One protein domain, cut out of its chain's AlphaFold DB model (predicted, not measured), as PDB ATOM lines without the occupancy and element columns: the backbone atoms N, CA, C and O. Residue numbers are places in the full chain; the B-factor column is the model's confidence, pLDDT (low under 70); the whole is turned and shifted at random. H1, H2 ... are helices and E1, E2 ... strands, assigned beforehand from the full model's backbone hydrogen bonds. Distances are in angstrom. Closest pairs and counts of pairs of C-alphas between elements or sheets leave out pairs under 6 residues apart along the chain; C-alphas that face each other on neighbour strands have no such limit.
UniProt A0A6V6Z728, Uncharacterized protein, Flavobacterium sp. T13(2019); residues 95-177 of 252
ATOM      1  N   ILE A  95      33.331 -13.638 -11.692       93.31
ATOM      2  CA  ILE A  95      32.918 -13.394 -10.313       93.31
ATOM      3  C   ILE A  95      34.146 -13.226  -9.417       93.31
ATOM      4  O   ILE A  95      35.202 -13.801  -9.671       93.31
ATOM      5  N   THR A  96      34.019 -12.445  -8.345       93.56
ATOM      6  CA  THR A  96      35.117 -12.230  -7.394       93.56
ATOM      7  C   THR A  96      34.830 -12.942  -6.080       93.56
ATOM      8  O   THR A  96      33.858 -12.620  -5.399       93.56
ATOM      9  N   ILE A  97      35.704 -13.872  -5.689       91.75
ATOM     10  CA  ILE A  97      35.639 -14.592  -4.409       91.75
ATOM     11  C   ILE A  97      37.016 -14.524  -3.757       91.75
ATOM     12  O   ILE A  97      38.017 -14.813  -4.401       91.75
ATOM     13  N   ASN A  98      37.100 -14.099  -2.493       86.88
ATOM     14  CA  ASN A  98      38.371 -13.966  -1.762       86.88
ATOM     15  C   ASN A  98      39.464 -13.186  -2.523       86.88
ATOM     16  O   ASN A  98      40.646 -13.497  -2.416       86.88
ATOM     17  N   ARG A  99      39.077 -12.141  -3.274       88.81
ATOM     18  CA  ARG A  99      39.961 -11.330  -4.148       88.81
ATOM     19  C   ARG A  99      40.532 -12.079  -5.363       88.81
ATOM     20  O   ARG A  99      41.417 -11.555  -6.035       88.81
ATOM     21  N   ILE A 100      40.017 -13.265  -5.666       90.81
ATOM     22  CA  ILE A 100      40.304 -14.020  -6.884       90.81
ATOM     23  C   ILE A 100      39.178 -13.723  -7.875       90.81
ATOM     24  O   ILE A 100      38.005 -13.898  -7.548       90.81
ATOM     25  N   ASN A 101      39.534 -13.251  -9.067       95.00
ATOM     26  CA  ASN A 101      38.601 -13.125 -10.184       95.00
ATOM     27  C   ASN A 101      38.554 -14.467 -10.906       95.00
ATOM     28  O   ASN A 101      39.578 -14.898 -11.431       95.00
ATOM     29  N   ILE A 102      37.397 -15.114 -10.876       94.62
ATOM     30  CA  ILE A 102      37.162 -16.466 -11.377       94.62
ATOM     31  C   ILE A 102      36.182 -16.356 -12.537       94.62
ATOM     32  O   ILE A 102      35.098 -15.798 -12.364       94.62
ATOM     33  N   ASP A 103      36.561 -16.876 -13.700       93.94
ATOM     34  CA  ASP A 103      35.654 -17.026 -14.838       93.94
ATOM     35  C   ASP A 103      34.835 -18.315 -14.676       93.94
ATOM     36  O   ASP A 103      35.398 -19.391 -14.487       93.94
ATOM     37  N   ILE A 104      33.507 -18.219 -14.713       94.00
ATOM     38  CA  ILE A 104      32.603 -19.372 -14.580       94.00
ATOM     39  C   ILE A 104      31.909 -19.755 -15.892       94.00
ATOM     40  O   ILE A 104      31.100 -20.686 -15.894       94.00
ATOM     41  N   ALA A 105      32.212 -19.083 -17.005       91.44
ATOM     42  CA  ALA A 105      31.502 -19.272 -18.269       91.44
ATOM     43  C   ALA A 105      31.600 -20.708 -18.805       91.44
ATOM     44  O   ALA A 105      30.589 -21.314 -19.170       91.44
ATOM     45  N   GLU A 106      32.800 -21.293 -18.782       89.00
ATOM     46  CA  GLU A 106      33.031 -22.669 -19.238       89.00
ATOM     47  C   GLU A 106      32.247 -23.685 -18.392       89.00
ATOM     48  O   GLU A 106      31.578 -24.574 -18.924       89.00
ATOM     49  N   MET A 107      32.219 -23.497 -17.070       90.62
ATOM     50  CA  MET A 107      31.443 -24.341 -16.161       90.62
ATOM     51  C   MET A 107      29.924 -24.194 -16.373       90.62
ATOM     52  O   MET A 107      29.175 -25.178 -16.313       90.62
ATOM     53  N   MET A 108      29.450 -22.979 -16.653       90.94
ATOM     54  CA  MET A 108      28.046 -22.725 -16.981       90.94
ATOM     55  C   MET A 108      27.652 -23.375 -18.308       90.94
ATOM     56  O   MET A 108      26.588 -23.990 -18.398       90.94
ATOM     57  N   SER A 109      28.513 -23.306 -19.321       87.56
ATOM     58  CA  SER A 109      28.298 -23.982 -20.602       87.56
ATOM     59  C   SER A 109      28.289 -25.508 -20.432       87.56
ATOM     60  O   SER A 109      27.331 -26.181 -20.827       87.56
ATOM     61  N   GLY A 110      29.275 -26.060 -19.715       83.69
ATOM     62  CA  GLY A 110      29.393 -27.496 -19.441       83.69
ATOM     63  C   GLY A 110      28.209 -28.079 -18.661       83.69
ATOM     64  O   GLY A 110      27.784 -29.211 -18.904       83.69
ATOM     65  N   SER A 111      27.608 -27.293 -17.765       84.69
ATOM     66  CA  SER A 111      26.467 -27.722 -16.947       84.69
ATOM     67  C   SER A 111      25.093 -27.494 -17.608       84.69
ATOM     68  O   SER A 111      24.084 -27.987 -17.097       84.69
ATOM     69  N   LYS A 112      25.031 -26.861 -18.794       84.44
ATOM     70  CA  LYS A 112      23.803 -26.568 -19.577       84.44
ATOM     71  C   LYS A 112      22.905 -27.772 -19.836       84.44
ATOM     72  O   LYS A 112      21.682 -27.639 -19.841       84.44
ATOM     73  N   ARG A 113      23.481 -28.963 -20.028       75.94
ATOM     74  CA  ARG A 113      22.692 -30.187 -20.249       75.94
ATOM     75  C   ARG A 113      22.017 -30.694 -18.973       75.94
ATOM     76  O   ARG A 113      20.930 -31.258 -19.061       75.94
ATOM     77  N   MET A 114      22.671 -30.525 -17.825       74.94
ATOM     78  CA  MET A 114      22.202 -31.029 -16.533       74.94
ATOM     79  C   MET A 114      21.246 -30.044 -15.856       74.94
ATOM     80  O   MET A 114      20.238 -30.456 -15.294       74.94
ATOM     81  N   ILE A 115      21.544 -28.748 -15.950       80.44
ATOM     82  CA  ILE A 115      20.768 -27.663 -15.353       80.44
ATOM     83  C   ILE A 115      20.365 -26.722 -16.503       80.44
ATOM     84  O   ILE A 115      21.171 -25.904 -16.937       80.44
ATOM     85  N   PRO A 116      19.155 -26.847 -17.077       78.00
ATOM     86  CA  PRO A 116      18.753 -26.043 -18.237       78.00
ATOM     87  C   PRO A 116      18.500 -24.563 -17.924       78.00
ATOM     88  O   PRO A 116      18.679 -23.722 -18.806       78.00
ATOM     89  N   ASP A 117      18.118 -24.240 -16.687       83.12
ATOM     90  CA  ASP A 117      17.890 -22.863 -16.241       83.12
ATOM     91  C   ASP A 117      19.219 -22.135 -15.991       83.12
ATOM     92  O   ASP A 117      20.098 -22.628 -15.285       83.12
ATOM     93  N   GLU A 118      19.378 -20.960 -16.594       86.56
ATOM     94  CA  GLU A 118      20.623 -20.190 -16.551       86.56
ATOM     95  C   GLU A 118      20.936 -19.633 -15.161       86.56
ATOM     96  O   GLU A 118      22.081 -19.708 -14.716       86.56
ATOM     97  N   ASN A 119      19.923 -19.152 -14.436       88.38
ATOM     98  CA  ASN A 119      20.116 -18.608 -13.094       88.38
ATOM     99  C   ASN A 119      20.509 -19.711 -12.107       88.38
ATOM    100  O   ASN A 119      21.435 -19.534 -11.317       88.38
ATOM    101  N   GLN A 120      19.857 -20.874 -12.181       86.06
ATOM    102  CA  GLN A 120      20.221 -22.044 -11.382       86.06
ATOM    103  C   GLN A 120      21.636 -22.530 -11.703       86.06
ATOM    104  O   GLN A 120      22.395 -22.831 -10.781       86.06
ATOM    105  N   ARG A 121      22.032 -22.555 -12.985       90.00
ATOM    106  CA  ARG A 121      23.417 -22.868 -13.379       90.00
ATOM    107  C   ARG A 121      24.414 -21.915 -12.773       90.00
ATOM    108  O   ARG A 121      25.413 -22.356 -12.214       90.00
ATOM    109  N   ARG A 122      24.147 -20.620 -12.897       92.12
ATOM    110  CA  ARG A 122      25.016 -19.576 -12.378       92.12
ATOM    111  C   ARG A 122      25.218 -19.741 -10.874       92.12
ATOM    112  O   ARG A 122      26.353 -19.770 -10.409       92.12
ATOM    113  N   LEU A 123      24.133 -19.931 -10.120       91.62
ATOM    114  CA  LEU A 123      24.185 -20.173  -8.674       91.62
ATOM    115  C   LEU A 123      24.941 -21.460  -8.319       91.62
ATOM    116  O   LEU A 123      25.763 -21.453  -7.404       91.62
ATOM    117  N   TYR A 124      24.713 -22.542  -9.067       90.81
ATOM    118  CA  TYR A 124      25.462 -23.789  -8.924       90.81
ATOM    119  C   TYR A 124      26.970 -23.573  -9.125       90.81
ATOM    120  O   TYR A 124      27.759 -23.953  -8.258       90.81
ATOM    121  N   CYS A 125      27.372 -22.903 -10.210       93.06
ATOM    122  CA  CYS A 125      28.780 -22.639 -10.509       93.06
ATOM    123  C   CYS A 125      29.418 -21.769  -9.423       93.06
ATOM    124  O   CYS A 125      30.457 -22.150  -8.888       93.06
ATOM    125  N   ILE A 126      28.754 -20.675  -9.021       93.94
ATOM    126  CA  ILE A 126      29.194 -19.799  -7.921       93.94
ATOM    127  C   ILE A 126      29.418 -20.601  -6.639       93.94
ATOM    128  O   ILE A 126      30.447 -20.428  -5.988       93.94
ATOM    129  N   CYS A 127      28.487 -21.483  -6.268       93.12
ATOM    130  CA  CYS A 127      28.617 -22.293  -5.060       93.12
ATOM    131  C   CYS A 127      29.865 -23.188  -5.099       93.12
ATOM    132  O   CYS A 127      30.634 -23.211  -4.135       93.12
ATOM    133  N   ILE A 128      30.098 -23.874  -6.223       93.62
ATOM    134  CA  ILE A 128      31.248 -24.771  -6.385       93.62
ATOM    135  C   ILE A 128      32.553 -23.984  -6.275       93.62
ATOM    136  O   ILE A 128      33.394 -24.304  -5.435       93.62
ATOM    137  N   VAL A 129      32.712 -22.915  -7.057       95.00
ATOM    138  CA  VAL A 129      33.962 -22.144  -7.042       95.00
ATOM    139  C   VAL A 129      34.163 -21.384  -5.731       95.00
ATOM    140  O   VAL A 129      35.300 -21.172  -5.327       95.00
ATOM    141  N   THR A 130      33.089 -21.056  -5.004       94.31
ATOM    142  CA  THR A 130      33.180 -20.508  -3.640       94.31
ATOM    143  C   THR A 130      33.783 -21.517  -2.674       94.31
ATOM    144  O   THR A 130      34.682 -21.167  -1.913       94.31
ATOM    145  N   LYS A 131      33.337 -22.777  -2.714       93.75
ATOM    146  CA  LYS A 131      33.925 -23.839  -1.887       93.75
ATOM    147  C   LYS A 131      35.398 -24.074  -2.240       93.75
ATOM    148  O   LYS A 131      36.222 -24.145  -1.335       93.75
ATOM    149  N   LEU A 132      35.739 -24.098  -3.532       94.69
ATOM    150  CA  LEU A 132      37.127 -24.255  -3.990       94.69
ATOM    151  C   LEU A 132      38.025 -23.079  -3.569       94.69
ATOM    152  O   LEU A 132      39.132 -23.294  -3.089       94.69
ATOM    153  N   ALA A 133      37.547 -21.842  -3.708       93.69
ATOM    154  CA  ALA A 133      38.303 -20.638  -3.362       93.69
ATOM    155  C   ALA A 133      38.414 -20.391  -1.844       93.69
ATOM    156  O   ALA A 133      39.295 -19.648  -1.408       93.69
ATOM    157  N   ASN A 134      37.517 -20.969  -1.039       93.06
ATOM    158  CA  ASN A 134      37.565 -20.899   0.425       93.06
ATOM    159  C   ASN A 134      38.503 -21.943   1.041       93.06
ATOM    160  O   ASN A 134      38.982 -21.741   2.158       93.06
ATOM    161  N   ASP A 135      38.780 -23.042   0.341       92.50
ATOM    162  CA  ASP A 135      39.804 -23.985   0.771       92.50
ATOM    163  C   ASP A 135      41.191 -23.432   0.417       92.50
ATOM    164  O   ASP A 135      41.553 -23.262  -0.751       92.50
ATOM    165  N   LYS A 136      41.986 -23.128   1.445       90.94
ATOM    166  CA  LYS A 136      43.315 -22.534   1.277       90.94
ATOM    167  C   LYS A 136      44.267 -23.444   0.493       90.94
ATOM    168  O   LYS A 136      45.008 -22.960  -0.352       90.94
ATOM    169  N   ASN A 137      44.220 -24.755   0.730       91.19
ATOM    170  CA  ASN A 137      45.110 -25.694   0.048       91.19
ATOM    171  C   ASN A 137      44.768 -25.792  -1.440       91.19
ATOM    172  O   ASN A 137      45.663 -25.921  -2.272       91.19
ATOM    173  N   ILE A 138      43.478 -25.729  -1.775       92.69
ATOM    174  CA  ILE A 138      43.009 -25.773  -3.163       92.69
ATOM    175  C   ILE A 138      43.310 -24.452  -3.862       92.69
ATOM    176  O   ILE A 138      43.912 -24.456  -4.930       92.69
ATOM    177  N   SER A 139      42.929 -23.330  -3.252       91.88
ATOM    178  CA  SER A 139      43.101 -22.002  -3.844       91.88
ATOM    179  C   SER A 139      44.563 -21.615  -4.059       91.88
ATOM    180  O   SER A 139      44.856 -20.976  -5.063       91.88
ATOM    181  N   GLU A 140      45.486 -22.022  -3.182       92.69
ATOM    182  CA  GLU A 140      46.924 -21.797  -3.383       92.69
ATOM    183  C   GLU A 140      47.506 -22.714  -4.465       92.69
ATOM    184  O   GLU A 140      48.317 -22.268  -5.275       92.69
ATOM    185  N   LYS A 141      47.083 -23.985  -4.506       94.81
ATOM    186  CA  LYS A 141      47.588 -24.969  -5.472       94.81
ATOM    187  C   LYS A 141      47.066 -24.738  -6.893       94.81
ATOM    188  O   LYS A 141      47.809 -24.976  -7.838       94.81
ATOM    189  N   HIS A 142      45.815 -24.301  -7.029       94.62
ATOM    190  CA  HIS A 142      45.084 -24.211  -8.298       94.62
ATOM    191  C   HIS A 142      44.652 -22.776  -8.642       94.62
ATOM    192  O   HIS A 142      43.576 -22.537  -9.198       94.62
ATOM    193  N   ILE A 143      45.450 -21.784  -8.243       93.94
ATOM    194  CA  ILE A 143      45.094 -20.369  -8.406       93.94
ATOM    195  C   ILE A 143      44.923 -19.967  -9.877       93.94
ATOM    196  O   ILE A 143      44.076 -19.128 -10.194       93.94
ATOM    197  N   ASP A 144      45.718 -20.548 -10.774       94.25
ATOM    198  CA  ASP A 144      45.713 -20.210 -12.194       94.25
ATOM    199  C   ASP A 144      44.520 -20.852 -12.907       94.25
ATOM    200  O   ASP A 144      43.863 -20.200 -13.722       94.25
ATOM    201  N   GLU A 145      44.164 -22.084 -12.545       94.94
ATOM    202  CA  GLU A 145      42.962 -22.773 -13.017       94.94
ATOM    203  C   GLU A 145      41.693 -22.064 -12.532       94.94
ATOM    204  O   GLU A 145      40.782 -21.834 -13.326       94.94
ATOM    205  N   LEU A 146      41.657 -21.619 -11.268       93.44
ATOM    206  CA  LEU A 146      40.551 -20.808 -10.745       93.44
ATOM    207  C   LEU A 146      40.392 -19.503 -11.534       93.44
ATOM    208  O   LEU A 146      39.282 -19.145 -11.913       93.44
ATOM    209  N   LYS A 147      41.487 -18.790 -11.821       91.75
ATOM    210  CA  LYS A 147      41.425 -17.535 -12.590       91.75
ATOM    211  C   LYS A 147      41.024 -17.740 -14.046       91.75
ATOM    212  O   LYS A 147      40.341 -16.892 -14.611       91.75
ATOM    213  N   SER A 148      41.485 -18.828 -14.656       89.81
ATOM    214  CA  SER A 148      41.229 -19.138 -16.066       89.81
ATOM    215  C   SER A 148      39.918 -19.886 -16.311       89.81
ATOM    216  O   SER A 148      39.589 -20.127 -17.467       89.81
ATOM    217  N   GLY A 149      39.172 -20.226 -15.253       88.94
ATOM    218  CA  GLY A 149      37.870 -20.889 -15.344       88.94
ATOM    219  C   GLY A 149      37.923 -22.395 -15.604       88.94
ATOM    220  O   GLY A 149      36.882 -23.017 -15.818       88.94
ATOM    221  N   LYS A 150      39.110 -23.001 -15.503       91.44
ATOM    222  CA  LYS A 150      39.372 -24.435 -15.705       91.44
ATOM    223  C   LYS A 150      38.990 -25.270 -14.481       91.44
ATOM    224  O   LYS A 150      39.808 -25.955 -13.867       91.44
ATOM    225  N   ILE A 151      37.736 -25.146 -14.056       93.75
ATOM    226  CA  ILE A 151      37.240 -25.757 -12.816       93.75
ATOM    227  C   ILE A 151      37.227 -27.287 -12.910       93.75
ATOM    228  O   ILE A 151      37.456 -27.974 -11.917       93.75
ATOM    229  N   ASP A 152      36.996 -27.835 -14.098       89.50
ATOM    230  CA  ASP A 152      37.047 -29.269 -14.373       89.50
ATOM    231  C   ASP A 152      38.431 -29.875 -14.081       89.50
ATOM    232  O   ASP A 152      38.499 -30.924 -13.436       89.50
ATOM    233  N   GLU A 153      39.523 -29.197 -14.453       92.19
ATOM    234  CA  GLU A 153      40.897 -29.624 -14.147       92.19
ATOM    235  C   GLU A 153      41.119 -29.732 -12.626       92.19
ATOM    236  O   GLU A 153      41.685 -30.719 -12.137       92.19
ATOM    237  N   ILE A 154      40.581 -28.777 -11.855       94.00
ATOM    238  CA  ILE A 154      40.627 -28.793 -10.385       94.00
ATOM    239  C   ILE A 154      39.846 -29.993  -9.842       94.00
ATOM    240  O   ILE A 154      40.364 -30.759  -9.029       94.00
ATOM    241  N   LEU A 155      38.607 -30.198 -10.301       91.12
ATOM    242  CA  LEU A 155      37.758 -31.302  -9.840       91.12
ATOM    243  C   LEU A 155      38.372 -32.673 -10.171       91.12
ATOM    244  O   LEU A 155      38.304 -33.589  -9.346       91.12
ATOM    245  N   ILE A 156      39.014 -32.819 -11.334       88.62
ATOM    246  CA  ILE A 156      39.743 -34.034 -11.727       88.62
ATOM    247  C   ILE A 156      40.929 -34.281 -10.787       88.62
ATOM    248  O   ILE A 156      41.099 -35.408 -10.311       88.62
ATOM    249  N   SER A 157      41.716 -33.245 -10.474       91.12
ATOM    250  CA  SER A 157      42.836 -33.350  -9.526       91.12
ATOM    251  C   SER A 157      42.360 -33.731  -8.121       91.12
ATOM    252  O   SER A 157      42.943 -34.589  -7.466       91.12
ATOM    253  N   LEU A 158      41.267 -33.138  -7.644       90.50
ATOM    254  CA  LEU A 158      40.724 -33.445  -6.317       90.50
ATOM    255  C   LEU A 158      40.157 -34.859  -6.234       90.50
ATOM    256  O   LEU A 158      40.274 -35.517  -5.198       90.50
ATOM    257  N   LYS A 159      39.556 -35.340  -7.324       86.06
ATOM    258  CA  LYS A 159      39.069 -36.714  -7.421       86.06
ATOM    259  C   LYS A 159      40.216 -37.721  -7.368       86.06
ATOM    260  O   LYS A 159      40.095 -38.714  -6.660       86.06
ATOM    261  N   SER A 160      41.323 -37.477  -8.074       86.19
ATOM    262  CA  SER A 160      42.487 -38.376  -8.035       86.19
ATOM    263  C   SER A 160      43.182 -38.387  -6.666       86.19
ATOM    264  O   SER A 160      43.760 -39.400  -6.280       86.19
ATOM    265  N   GLU A 161      43.059 -37.301  -5.899       87.06
ATOM    266  CA  GLU A 161      43.537 -37.188  -4.516       87.06
ATOM    267  C   GLU A 161      42.546 -37.697  -3.452       87.06
ATOM    268  O   GLU A 161      42.859 -37.630  -2.264       87.06
ATOM    269  N   ASN A 162      41.360 -38.187  -3.836       82.94
ATOM    270  CA  ASN A 162      40.267 -38.551  -2.920       82.94
ATOM    271  C   ASN A 162      39.835 -37.412  -1.967       82.94
ATOM    272  O   ASN A 162      39.418 -37.661  -0.839       82.94
ATOM    273  N   LYS A 163      39.933 -36.153  -2.410       84.00
ATOM    274  CA  LYS A 163      39.532 -34.954  -1.644       84.00
ATOM    275  C   LYS A 163      38.217 -34.340  -2.108       84.00
ATOM    276  O   LYS A 163      37.752 -33.362  -1.540       84.00
ATOM    277  N   LEU A 164      37.605 -34.881  -3.158       82.06
ATOM    278  CA  LEU A 164      36.378 -34.307  -3.707       82.06
ATOM    279  C   LEU A 164      35.218 -34.361  -2.696       82.06
ATOM    280  O   LEU A 164      34.473 -33.392  -2.558       82.06
ATOM    281  N   SER A 165      35.113 -35.463  -1.952       76.75
ATOM    282  CA  SER A 165      34.073 -35.682  -0.944       76.75
ATOM    283  C   SER A 165      34.206 -34.768   0.275       76.75
ATOM    284  O   SER A 165      33.201 -34.458   0.901       76.75
ATOM    285  N   THR A 166      35.399 -34.248   0.592       82.94
ATOM    286  CA  THR A 166      35.582 -33.347   1.748       82.94
ATOM    287  C   THR A 166      35.008 -31.951   1.522       82.94
ATOM    288  O   THR A 166      34.904 -31.167   2.462       82.94
ATOM    289  N   LEU A 167      34.654 -31.617   0.280       84.44
ATOM    290  CA  LEU A 167      34.111 -30.310  -0.083       84.44
ATOM    291  C   LEU A 167      32.581 -30.254  -0.019       84.44
ATOM    292  O   LEU A 167      32.017 -29.162  -0.119       84.44
ATOM    293  N   ASN A 168      31.899 -31.392   0.154       84.50
ATOM    294  CA  ASN A 168      30.438 -31.503   0.127       84.50
ATOM    295  C   ASN A 168      29.828 -30.748  -1.074       84.50
ATOM    296  O   ASN A 168      29.014 -29.829  -0.911       84.50
ATOM    297  N   LEU A 169      30.314 -31.027  -2.290       84.75
ATOM    298  CA  LEU A 169      29.886 -30.323  -3.508       84.75
ATOM    299  C   LEU A 169      28.433 -30.647  -3.893       84.75
ATOM    300  O   LEU A 169      27.787 -29.856  -4.579       84.75
ATOM    301  N   GLU A 170      27.895 -31.767  -3.415       78.00
ATOM    302  CA  GLU A 170      26.497 -32.169  -3.574       78.00
ATOM    303  C   GLU A 170      25.519 -31.127  -3.009       78.00
ATOM    304  O   GLU A 170      24.431 -30.932  -3.554       78.00
ATOM    305  N   GLU A 171      25.925 -30.371  -1.983       81.88
ATOM    306  CA  GLU A 171      25.124 -29.272  -1.433       81.88
ATOM    307  C   GLU A 171      24.890 -28.159  -2.455       81.88
ATOM    308  O   GLU A 171      23.833 -27.529  -2.445       81.88
ATOM    309  N   CYS A 172      25.845 -27.914  -3.358       84.88
ATOM    310  CA  CYS A 172      25.698 -26.891  -4.390       84.88
ATOM    311  C   CYS A 172      24.629 -27.252  -5.411       84.88
ATOM    312  O   CYS A 172      23.996 -26.353  -5.969       84.88
ATOM    313  N   PHE A 173      24.417 -28.548  -5.637       76.88
ATOM    314  CA  PHE A 173      23.365 -29.034  -6.511       76.88
ATOM    315  C   PHE A 173      22.000 -28.910  -5.822       76.88
ATOM    316  O   PHE A 173      21.098 -28.290  -6.371       76.88
ATOM    317  N   ASP A 174      21.860 -29.376  -4.580       66.69
ATOM    318  CA  ASP A 174      20.573 -29.398  -3.865       66.69
ATOM    319  C   ASP A 174      20.066 -28.007  -3.427       66.69
ATOM    320  O   ASP A 174      18.863 -27.744  -3.435       66.69
ATOM    321  N   SER A 175      20.970 -27.098  -3.039       61.94
ATOM    322  CA  SER A 175      20.603 -25.760  -2.537       61.94
ATOM    323  C   SER A 175      20.178 -24.786  -3.636       61.94
ATOM    324  O   SER A 175      19.357 -23.902  -3.394       61.94
ATOM    325  N   ASN A 176      20.715 -24.957  -4.846       60.22
ATOM    326  CA  ASN A 176      20.542 -24.007  -5.945       60.22
ATOM    327  C   ASN A 176      19.784 -24.590  -7.137       60.22
ATOM    328  O   ASN A 176      19.375 -23.844  -8.028       60.22
ATOM    329  N   THR A 177      19.573 -25.907  -7.166       58.03
ATOM    330  CA  THR A 177      18.857 -26.578  -8.248       58.03
ATOM    331  C   THR A 177      17.809 -27.517  -7.660       58.03
ATOM    332  O   THR A 177      18.105 -28.461  -6.933       58.03
TER     333      THR A 177
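This is residues 95 to 177 of the 252 residues of an uncharacterized protein of Flavobacterium sp. T13(2019) (UniProt A0A6V6Z728). A small two-stranded hairpin, E1 and E2, sits beside one long helix, H2, which runs through the middle along the longest axis of the domain. Short helices gather round H2: H6 packs on it on the side away from the hairpin, H1 crosses it near its first residues, and H3, H4 and H5 follow one another after its last residues, their centres making a triangle. The printed part has 83 residues, with the named elements in the order E1, E2, H1, H2, H3, H4, H5, H6; the sheet E1 - E2 is antiparallel and the class is mostly helix. The whole is compact, with a radius of gyration of the C-alphas of 11.9 A, and spans 32 by 25 by 18 A.

Find C-alpha 95 at (32.918, -13.394, -10.313), where E1, residues 95 to 97, begins; E2 is residues 100 to 103, 9.7 A long. H1 is residues 105 to 111, 9.9 A. Look next at C-alpha 118 at (20.623, -20.190, -16.551); from there H2 runs 24.0 A to C-alpha 134 at (37.565, -20.899, 0.425). H3 is residues 136 to 141, H4 residues 143 to 148, and H5 residues 151 to 160, 14.5 A. H6, residues 170 to 176, runs 10.4 A to C-alpha 176 at (20.542, -24.007, -5.945).

Start at the hairpin E1 and E2, where N 95 and O 102 are 2.9 A apart and N 100 and O 97 2.8 A, both within hydrogen-bond range. The closest C-alphas of E2 and H4 are those of Ile 102 and Lys 147, 4.6 A; of E1 and H2, those of Ile 97 and Thr 130, 6.5 A. H2 is the hub, touching three helices. It touches H6 at a steep tilt of 45 degrees, opposite ways, closest at the C-alphas of Cys 127 and Cys 172, 5.5 A. With residues 118 to 125 alone it touches H1, closest at the C-alphas of Met 108 and Arg 121, 5.9 A. H2 and H3 only just touch, with 3 pairs of C-alphas within 8 A, and only at the corner, closest at the C-alphas of Ala 133 and Ser 139, 5.0 A. H4 and H5 touch only at the corner, closest at the C-alphas of Glu 145 and Ile 151, 6.5 A. H5 and H6 are apart. Every O i to N i+4 pair is within hydrogen-bond range in H1, H2, H3, H4 and H5; in H6, 2 of 3 are.

The two C-alphas farthest apart are those of Pro 116 and Glu 140, 32.1 A. The printed part has no cut, and no link is long. Look at residues 174 to 177 for pLDDT under 70; the mean of the printed part is 87.7.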